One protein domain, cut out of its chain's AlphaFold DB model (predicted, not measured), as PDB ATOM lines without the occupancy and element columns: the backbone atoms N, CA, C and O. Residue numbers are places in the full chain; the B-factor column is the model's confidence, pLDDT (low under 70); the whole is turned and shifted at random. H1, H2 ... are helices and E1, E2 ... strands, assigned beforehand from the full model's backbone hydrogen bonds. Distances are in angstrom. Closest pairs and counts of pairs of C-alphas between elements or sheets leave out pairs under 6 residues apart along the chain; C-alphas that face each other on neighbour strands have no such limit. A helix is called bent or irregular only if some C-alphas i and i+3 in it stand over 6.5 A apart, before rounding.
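AT A GLANCE: This is residues 178 to 239 of the 277 residues of a protein of hydrocarbon metagenome (UniProt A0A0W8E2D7). A small two-stranded hairpin, E1 and E2, has the last turns of one long helix, H2, packed on E2. Between E2 and H2 the chain swings out in a wide open loop with the short helix H1 at its far end. The printed part has 62 residues, in the order E1, E2, H1, H2, and is mixed, helices and strands; it is only just loose, close to extended, with a radius of gyration of the C-alphas of 15.5 A and spans of 40 by 30 by 21 A.

IN THESE COORDINATES: E1, residues 178 to 181, begins at C-alpha 178 (112.342, -63.863, 69.049). E2 is residues 187 to 192, 13.7 A long, and H1 residues 202 to 207. H2, residues 223 to 239, 25.9 A, ends at C-alpha 239 (107.481, -67.920, 58.195); it is irregular, with C-alphas 236 and 239 7.4 A apart.

HOW THE PARTS SIT: The hairpin E1 and E2 is antiparallel at 166 degrees, with N 180 and O 188 within hydrogen-bond range at 2.9 A. The closest C-alphas of E2 and H2, Tyr 190 and Gly 236, are 4.7 A apart. H1 is apart from E1 and H2. Every O i to N i+4 pair is within hydrogen-bond range in H1, and 12 of 13 in H2.

THE WHOLE: The printed part has no cut. The link from H1 to H2 is long. Residues 196 to 213 have pLDDT under 70.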
ATOM      1  N   SER A 178     111.420 -64.997  68.974       90.25
ATOM      2  CA  SER A 178     112.342 -63.863  69.049       90.25
ATOM      3  C   SER A 178     111.754 -62.668  68.317       90.25
ATOM      4  O   SER A 178     110.966 -62.844  67.392       90.25
ATOM      5  N   ALA A 179     112.178 -61.471  68.706       91.88
ATOM      6  CA  ALA A 179     111.898 -60.222  68.011       91.88
ATOM      7  C   ALA A 179     113.086 -59.266  68.190       91.88
ATOM      8  O   ALA A 179     113.825 -59.365  69.174       91.88
ATOM      9  N   THR A 180     113.248 -58.335  67.259       92.25
ATOM     10  CA  THR A 180     114.193 -57.212  67.328       92.25
ATOM     11  C   THR A 180     113.445 -55.924  67.683       92.25
ATOM     12  O   THR A 180     112.227 -55.846  67.525       92.25
ATOM     13  N   LEU A 181     114.143 -54.907  68.200       93.44
ATOM     14  CA  LEU A 181     113.543 -53.587  68.419       93.44
ATOM     15  C   LEU A 181     113.611 -52.766  67.130       93.44
ATOM     16  O   LEU A 181     114.693 -52.432  66.651       93.44
ATOM     17  N   GLY A 182     112.445 -52.409  66.608       91.50
ATOM     18  CA  GLY A 182     112.280 -51.500  65.486       91.50
ATOM     19  C   GLY A 182     111.966 -50.065  65.919       91.50
ATOM     20  O   GLY A 182     112.104 -49.659  67.079       91.50
ATOM     21  N   LYS A 183     111.502 -49.263  64.955       92.12
ATOM     22  CA  LYS A 183     111.172 -47.845  65.161       92.12
ATOM     23  C   LYS A 183     110.119 -47.669  66.265       92.12
ATOM     24  O   LYS A 183     109.041 -48.257  66.212       92.12
ATOM     25  N   GLY A 184     110.421 -46.804  67.237       90.81
ATOM     26  CA  GLY A 184     109.530 -46.519  68.366       90.81
ATOM     27  C   GLY A 184     109.442 -47.652  69.394       90.81
ATOM     28  O   GLY A 184     108.405 -47.787  70.035       90.81
ATOM     29  N   ASN A 185     110.493 -48.475  69.525       87.38
ATOM     30  CA  ASN A 185     110.577 -49.622  70.441       87.38
ATOM     31  C   ASN A 185     109.492 -50.690  70.220       87.38
ATOM     32  O   ASN A 185     109.173 -51.462  71.124       87.38
ATOM     33  N   LYS A 186     108.918 -50.745  69.015       87.19
ATOM     34  CA  LYS A 186     108.009 -51.821  68.611       87.19
ATOM     35  C   LYS A 186     108.820 -53.037  68.181       87.19
ATOM     36  O   LYS A 186     109.861 -52.874  67.552       87.19
ATOM     37  N   GLY A 187     108.340 -54.234  68.498       88.62
ATOM     38  CA  GLY A 187     108.976 -55.461  68.032       88.62
ATOM     39  C   GLY A 187     108.867 -55.615  66.510       88.62
ATOM     40  O   GLY A 187     107.840 -55.284  65.917       88.62
ATOM     41  N   THR A 188     109.933 -56.103  65.890       90.31
ATOM     42  CA  THR A 188     110.035 -56.449  64.466       90.31
ATOM     43  C   THR A 188     110.744 -57.798  64.302       90.31
ATOM     44  O   THR A 188     111.186 -58.388  65.287       90.31
ATOM     45  N   ASP A 189     110.813 -58.323  63.074       89.31
ATOM     46  CA  ASP A 189     111.533 -59.564  62.728       89.31
ATOM     47  C   ASP A 189     111.163 -60.785  63.586       89.31
ATOM     48  O   ASP A 189     112.011 -61.578  64.010       89.31
ATOM     49  N   TYR A 190     109.865 -60.943  63.853       90.94
ATOM     50  CA  TYR A 190     109.355 -62.050  64.652       90.94
ATOM     51  C   TYR A 190     109.689 -63.404  64.020       90.94
ATOM     52  O   TYR A 190     109.368 -63.650  62.858       90.94
ATOM     53  N   SER A 191     110.292 -64.299  64.803       88.50
ATOM     54  CA  SER A 191     110.674 -65.640  64.345       88.50
ATOM     55  C   SER A 191     110.363 -66.698  65.395       88.50
ATOM     56  O   SER A 191     110.651 -66.510  66.577       88.50
ATOM     57  N   LEU A 192     109.791 -67.825  64.965       90.44
ATOM     58  CA  LEU A 192     109.544 -68.975  65.832       90.44
ATOM     59  C   LEU A 192     110.867 -69.649  66.205       90.44
ATOM     60  O   LEU A 192     111.635 -70.057  65.335       90.44
ATOM     61  N   LEU A 193     111.102 -69.820  67.502       86.38
ATOM     62  CA  LEU A 193     112.259 -70.533  68.022       86.38
ATOM     63  C   LEU A 193     111.881 -71.968  68.380       86.38
ATOM     64  O   LEU A 193     110.874 -72.220  69.051       86.38
ATOM     65  N   LYS A 194     112.733 -72.921  67.983       80.50
ATOM     66  CA  LYS A 194     112.630 -74.296  68.473       80.50
ATOM     67  C   LYS A 194     112.875 -74.282  69.979       80.50
ATOM     68  O   LYS A 194     113.888 -73.764  70.451       80.50
ATOM     69  N   LYS A 195     111.947 -74.856  70.744       72.00
ATOM     70  CA  LYS A 195     112.164 -75.045  72.177       72.00
ATOM     71  C   LYS A 195     113.341 -76.004  72.363       72.00
ATOM     72  O   LYS A 195     113.348 -77.046  71.710       72.00
ATOM     73  N   PRO A 196     114.315 -75.688  73.231       64.62
ATOM     74  CA  PRO A 196     115.360 -76.646  73.551       64.62
ATOM     75  C   PRO A 196     114.713 -77.923  74.092       64.62
ATOM     76  O   PRO A 196     113.764 -77.851  74.885       64.62
ATOM     77  N   ASP A 197     115.213 -79.079  73.648       60.97
ATOM     78  CA  ASP A 197     114.740 -80.371  74.132       60.97
ATOM     79  C   ASP A 197     114.797 -80.367  75.656       60.97
ATOM     80  O   ASP A 197     115.837 -80.084  76.264       60.97
ATOM     81  N   LYS A 198     113.656 -80.644  76.289       56.12
ATOM     82  CA  LYS A 198     113.539 -80.706  77.744       56.12
ATOM     83  C   LYS A 198     114.290 -81.951  78.234       56.12
ATOM     84  O   LYS A 198     113.673 -82.939  78.603       56.12
ATOM     85  N   LYS A 199     115.624 -81.903  78.275       48.72
ATOM     86  CA  LYS A 199     116.475 -82.921  78.923       48.72
ATOM     87  C   LYS A 199     116.375 -82.890  80.454       48.72
ATOM     88  O   LYS A 199     117.056 -83.652  81.128       48.72
ATOM     89  N   GLN A 200     115.556 -82.000  81.014       51.94
ATOM     90  CA  GLN A 200     115.379 -81.871  82.453       51.94
ATOM     91  C   GLN A 200     114.211 -82.727  82.938       51.94
ATOM     92  O   GLN A 200     113.070 -82.551  82.502       51.94
ATOM     93  N   SER A 201     114.512 -83.620  83.881       54.56
ATOM     94  CA  SER A 201     113.517 -84.397  84.620       54.56
ATOM     95  C   SER A 201     112.509 -83.460  85.300       54.56
ATOM     96  O   SER A 201     112.859 -82.361  85.736       54.56
ATOM     97  N   TRP A 202     111.252 -83.887  85.414       46.56
ATOM     98  CA  TRP A 202     110.175 -83.147  86.088       46.56
ATOM     99  C   TRP A 202     110.574 -82.654  87.491       46.56
ATOM    100  O   TRP A 202     110.197 -81.553  87.882       46.56
ATOM    101  N   ILE A 203     111.424 -83.412  88.190       55.50
ATOM    102  CA  ILE A 203     111.992 -83.067  89.500       55.50
ATOM    103  C   ILE A 203     112.928 -81.855  89.387       55.50
ATOM    104  O   ILE A 203     112.799 -80.892  90.136       55.50
ATOM    105  N   GLN A 204     113.821 -81.836  88.395       56.53
ATOM    106  CA  GLN A 204     114.762 -80.729  88.176       56.53
ATOM    107  C   GLN A 204     114.047 -79.416  87.826       56.53
ATOM    108  O   GLN A 204     114.540 -78.349  88.166       56.53
ATOM    109  N   ARG A 205     112.862 -79.477  87.205       59.09
ATOM    110  CA  ARG A 205     112.039 -78.292  86.905       59.09
ATOM    111  C   ARG A 205     111.399 -77.652  88.133       59.09
ATOM    112  O   ARG A 205     111.184 -76.446  88.125       59.09
ATOM    113  N   ILE A 206     111.084 -78.445  89.156       57.62
ATOM    114  CA  ILE A 206     110.496 -77.948  90.407       57.62
ATOM    115  C   ILE A 206     111.573 -77.274  91.270       57.62
ATOM    116  O   ILE A 206     111.288 -76.278  91.929       57.62
ATOM    117  N   PHE A 207     112.816 -77.770  91.211       55.28
ATOM    118  CA  PHE A 207     113.952 -77.252  91.986       55.28
ATOM    119  C   PHE A 207     114.845 -76.249  91.235       55.28
ATOM    120  O   PHE A 207     115.770 -75.690  91.827       55.28
ATOM    121  N   ALA A 208     114.600 -75.996  89.946       57.59
ATOM    122  CA  ALA A 208     115.346 -74.998  89.186       57.59
ATOM    123  C   ALA A 208     115.042 -73.583  89.701       57.59
ATOM    124  O   ALA A 208     113.880 -73.186  89.819       57.59
ATOM    125  N   HIS A 209     116.093 -72.800  89.962       50.66
ATOM    126  CA  HIS A 209     115.969 -71.373  90.252       50.66
ATOM    127  C   HIS A 209     115.235 -70.685  89.094       50.66
ATOM    128  O   HIS A 209     115.733 -70.643  87.968       50.66
ATOM    129  N   LYS A 210     114.035 -70.159  89.363       52.78
ATOM    130  CA  LYS A 210     113.290 -69.354  88.394       52.78
ATOM    131  C   LYS A 210     114.062 -68.055  88.178       52.78
ATOM    132  O   LYS A 210     114.029 -67.172  89.029       52.78
ATOM    133  N   THR A 211     114.747 -67.929  87.044       53.00
ATOM    134  CA  THR A 211     115.168 -66.614  86.542       53.00
ATOM    135  C   THR A 211     113.945 -65.690  86.519       53.00
ATOM    136  O   THR A 211     112.877 -66.159  86.109       53.00
ATOM    137  N   PRO A 212     114.055 -64.418  86.950       53.84
ATOM    138  CA  PRO A 212     112.932 -63.492  86.922       53.84
ATOM    139  C   PRO A 212     112.453 -63.347  85.478       53.84
ATOM    140  O   PRO A 212     113.112 -62.731  84.645       53.84
ATOM    141  N   ALA A 213     111.329 -63.979  85.161       60.69
ATOM    142  CA  ALA A 213     110.652 -63.786  83.896       60.69
ATOM    143  C   ALA A 213     109.663 -62.641  84.098       60.69
ATOM    144  O   ALA A 213     108.802 -62.716  84.977       60.69
ATOM    145  N   TYR A 214     109.783 -61.584  83.300       74.12
ATOM    146  CA  TYR A 214     108.748 -60.561  83.212       74.12
ATOM    147  C   TYR A 214     107.508 -61.202  82.582       74.12
ATOM    148  O   TYR A 214     107.430 -61.373  81.367       74.12
ATOM    149  N   ALA A 215     106.579 -61.645  83.427       79.81
ATOM    150  CA  ALA A 215     105.345 -62.296  83.015       79.81
ATOM    151  C   ALA A 215     104.196 -61.286  83.034       79.81
ATOM    152  O   ALA A 215     104.005 -60.569  84.016       79.81
ATOM    153  N   TYR A 216     103.422 -61.260  81.954       81.94
ATOM    154  CA  TYR A 216     102.185 -60.496  81.861       81.94
ATOM    155  C   TYR A 216     101.008 -61.464  81.747       81.94
ATOM    156  O   TYR A 216     101.062 -62.416  80.967       81.94
ATOM    157  N   TYR A 217      99.954 -61.219  82.521       87.38
ATOM    158  CA  TYR A 217      98.725 -62.007  82.501       87.38
ATOM    159  C   TYR A 217      97.614 -61.164  81.878       87.38
ATOM    160  O   TYR A 217      97.327 -60.067  82.349       87.38
ATOM    161  N   ILE A 218      97.001 -61.676  80.812       88.00
ATOM    162  CA  ILE A 218      95.837 -61.050  80.179       88.00
ATOM    163  C   ILE A 218      94.599 -61.499  80.955       88.00
ATOM    164  O   ILE A 218      94.441 -62.687  81.224       88.00
ATOM    165  N   SER A 219      93.747 -60.552  81.347       91.44
ATOM    166  CA  SER A 219      92.487 -60.863  82.028       91.44
ATOM    167  C   SER A 219      91.524 -61.579  81.081       91.44
ATOM    168  O   SER A 219      91.420 -61.201  79.918       91.44
ATOM    169  N   ASP A 220      90.736 -62.529  81.591       87.88
ATOM    170  CA  ASP A 220      89.738 -63.277  80.808       87.88
ATOM    171  C   ASP A 220      88.711 -62.385  80.085       87.88
ATOM    172  O   ASP A 220      88.097 -62.809  79.108       87.88
ATOM    173  N   ARG A 221      88.513 -61.145  80.553       91.19
ATOM    174  CA  ARG A 221      87.588 -60.166  79.954       91.19
ATOM    175  C   ARG A 221      88.263 -59.170  79.001       91.19
ATOM    176  O   ARG A 221      87.563 -58.359  78.401       91.19
ATOM    177  N   ASP A 222      89.589 -59.196  78.869       92.38
ATOM    178  CA  ASP A 222      90.343 -58.265  78.021       92.38
ATOM    179  C   ASP A 222      90.448 -58.780  76.580       92.38
ATOM    180  O   ASP A 222      91.439 -59.379  76.157       92.38
ATOM    181  N   GLU A 223      89.398 -58.523  75.802       90.81
ATOM    182  CA  GLU A 223      89.338 -58.911  74.393       90.81
ATOM    183  C   GLU A 223      90.469 -58.282  73.557       90.81
ATOM    184  O   GLU A 223      91.058 -58.938  72.695       90.81
ATOM    185  N   SER A 224      90.805 -57.020  73.826       91.00
ATOM    186  CA  SER A 224      91.891 -56.287  73.168       91.00
ATOM    187  C   SER A 224      93.253 -56.944  73.385       91.00
ATOM    188  O   SER A 224      94.011 -57.111  72.427       91.00
ATOM    189  N   GLY A 225      93.546 -57.372  74.615       90.88
ATOM    190  CA  GLY A 225      94.764 -58.101  74.954       90.88
ATOM    191  C   GLY A 225      94.864 -59.430  74.206       90.88
ATOM    192  O   GLY A 225      95.900 -59.726  73.606       90.88
ATOM    193  N   PHE A 226      93.775 -60.207  74.159       89.75
ATOM    194  CA  PHE A 226      93.743 -61.457  73.394       89.75
ATOM    195  C   PHE A 226      93.952 -61.235  71.892       89.75
ATOM    196  O   PHE A 226      94.682 -62.005  71.263       89.75
ATOM    197  N   ARG A 227      93.369 -60.174  71.314       88.88
ATOM    198  CA  ARG A 227      93.596 -59.807  69.906       88.88
ATOM    199  C   ARG A 227      95.060 -59.445  69.645       88.88
ATOM    200  O   ARG A 227      95.651 -59.993  68.719       88.88
ATOM    201  N   ALA A 228      95.671 -58.616  70.492       89.75
ATOM    202  CA  ALA A 228      97.083 -58.245  70.364       89.75
ATOM    203  C   ALA A 228      98.023 -59.461  70.486       89.75
ATOM    204  O   ALA A 228      98.968 -59.611  69.709       89.75
ATOM    205  N   LEU A 229      97.742 -60.378  71.420       89.56
ATOM    206  CA  LEU A 229      98.500 -61.622  71.555       89.56
ATOM    207  C   LEU A 229      98.344 -62.526  70.322       89.56
ATOM    208  O   LEU A 229      99.320 -63.126  69.868       89.56
ATOM    209  N   ALA A 230      97.134 -62.621  69.764       88.25
ATOM    210  CA  ALA A 230      96.879 -63.383  68.546       88.25
ATOM    211  C   ALA A 230      97.617 -62.793  67.332       88.25
ATOM    212  O   ALA A 230      98.160 -63.545  66.522       88.25
ATOM    213  N   GLU A 231      97.694 -61.467  67.210       89.25
ATOM    214  CA  GLU A 231      98.482 -60.790  66.173       89.25
ATOM    215  C   GLU A 231      99.981 -61.084  66.306       89.25
ATOM    216  O   GLU A 231     100.607 -61.497  65.328       89.25
ATOM    217  N   LEU A 232     100.541 -60.976  67.517       89.50
ATOM    218  CA  LEU A 232     101.943 -61.324  67.789       89.50
ATOM    219  C   LEU A 232     102.243 -62.790  67.464       89.50
ATOM    220  O   LEU A 232     103.249 -63.107  66.826       89.50
ATOM    221  N   LYS A 233     101.343 -63.698  67.857       89.56
ATOM    222  CA  LYS A 233     101.430 -65.116  67.501       89.56
ATOM    223  C   LYS A 233     101.443 -65.303  65.986       89.56
ATOM    224  O   LYS A 233     102.304 -66.019  65.482       89.56
ATOM    225  N   ASN A 234     100.520 -64.663  65.269       90.12
ATOM    226  CA  ASN A 234     100.432 -64.753  63.813       90.12
ATOM    227  C   ASN A 234     101.713 -64.259  63.131       90.12
ATOM    228  O   ASN A 234     102.183 -64.911  62.202       90.12
ATOM    229  N   GLN A 235     102.310 -63.164  63.611       90.31
ATOM    230  CA  GLN A 235     103.595 -62.676  63.105       90.31
ATOM    231  C   GLN A 235     104.717 -63.694  63.339       90.31
ATOM    232  O   GLN A 235     105.438 -64.031  62.401       90.31
ATOM    233  N   GLY A 236     104.817 -64.250  64.550       91.19
ATOM    234  CA  GLY A 236     105.866 -65.210  64.900       91.19
ATOM    235  C   GLY A 236     105.812 -66.535  64.138       91.19
ATOM    236  O   GLY A 236     106.855 -67.132  63.880       91.19
ATOM    237  N   ILE A 237     104.621 -67.001  63.746       92.19
ATOM    238  CA  ILE A 237     104.461 -68.271  63.014       92.19
ATOM    239  C   ILE A 237     104.416 -68.108  61.491       92.19
ATOM    240  O   ILE A 237     104.433 -69.117  60.788       92.19
ATOM    241  N   ASN A 238     104.354 -66.880  60.969       90.44
ATOM    242  CA  ASN A 238     104.120 -66.617  59.546       90.44
ATOM    243  C   ASN A 238     105.136 -67.316  58.630       90.44
ATOM    244  O   ASN A 238     104.752 -67.941  57.644       90.44
ATOM    245  N   LEU A 239     106.425 -67.272  58.980       90.56
ATOM    246  CA  LEU A 239     107.481 -67.920  58.195       90.56
ATOM    247  C   LEU A 239     107.277 -69.436  58.099       90.56
ATOM    248  O   LEU A 239     107.339 -70.003  57.010       90.56
TER     249      LEU A 239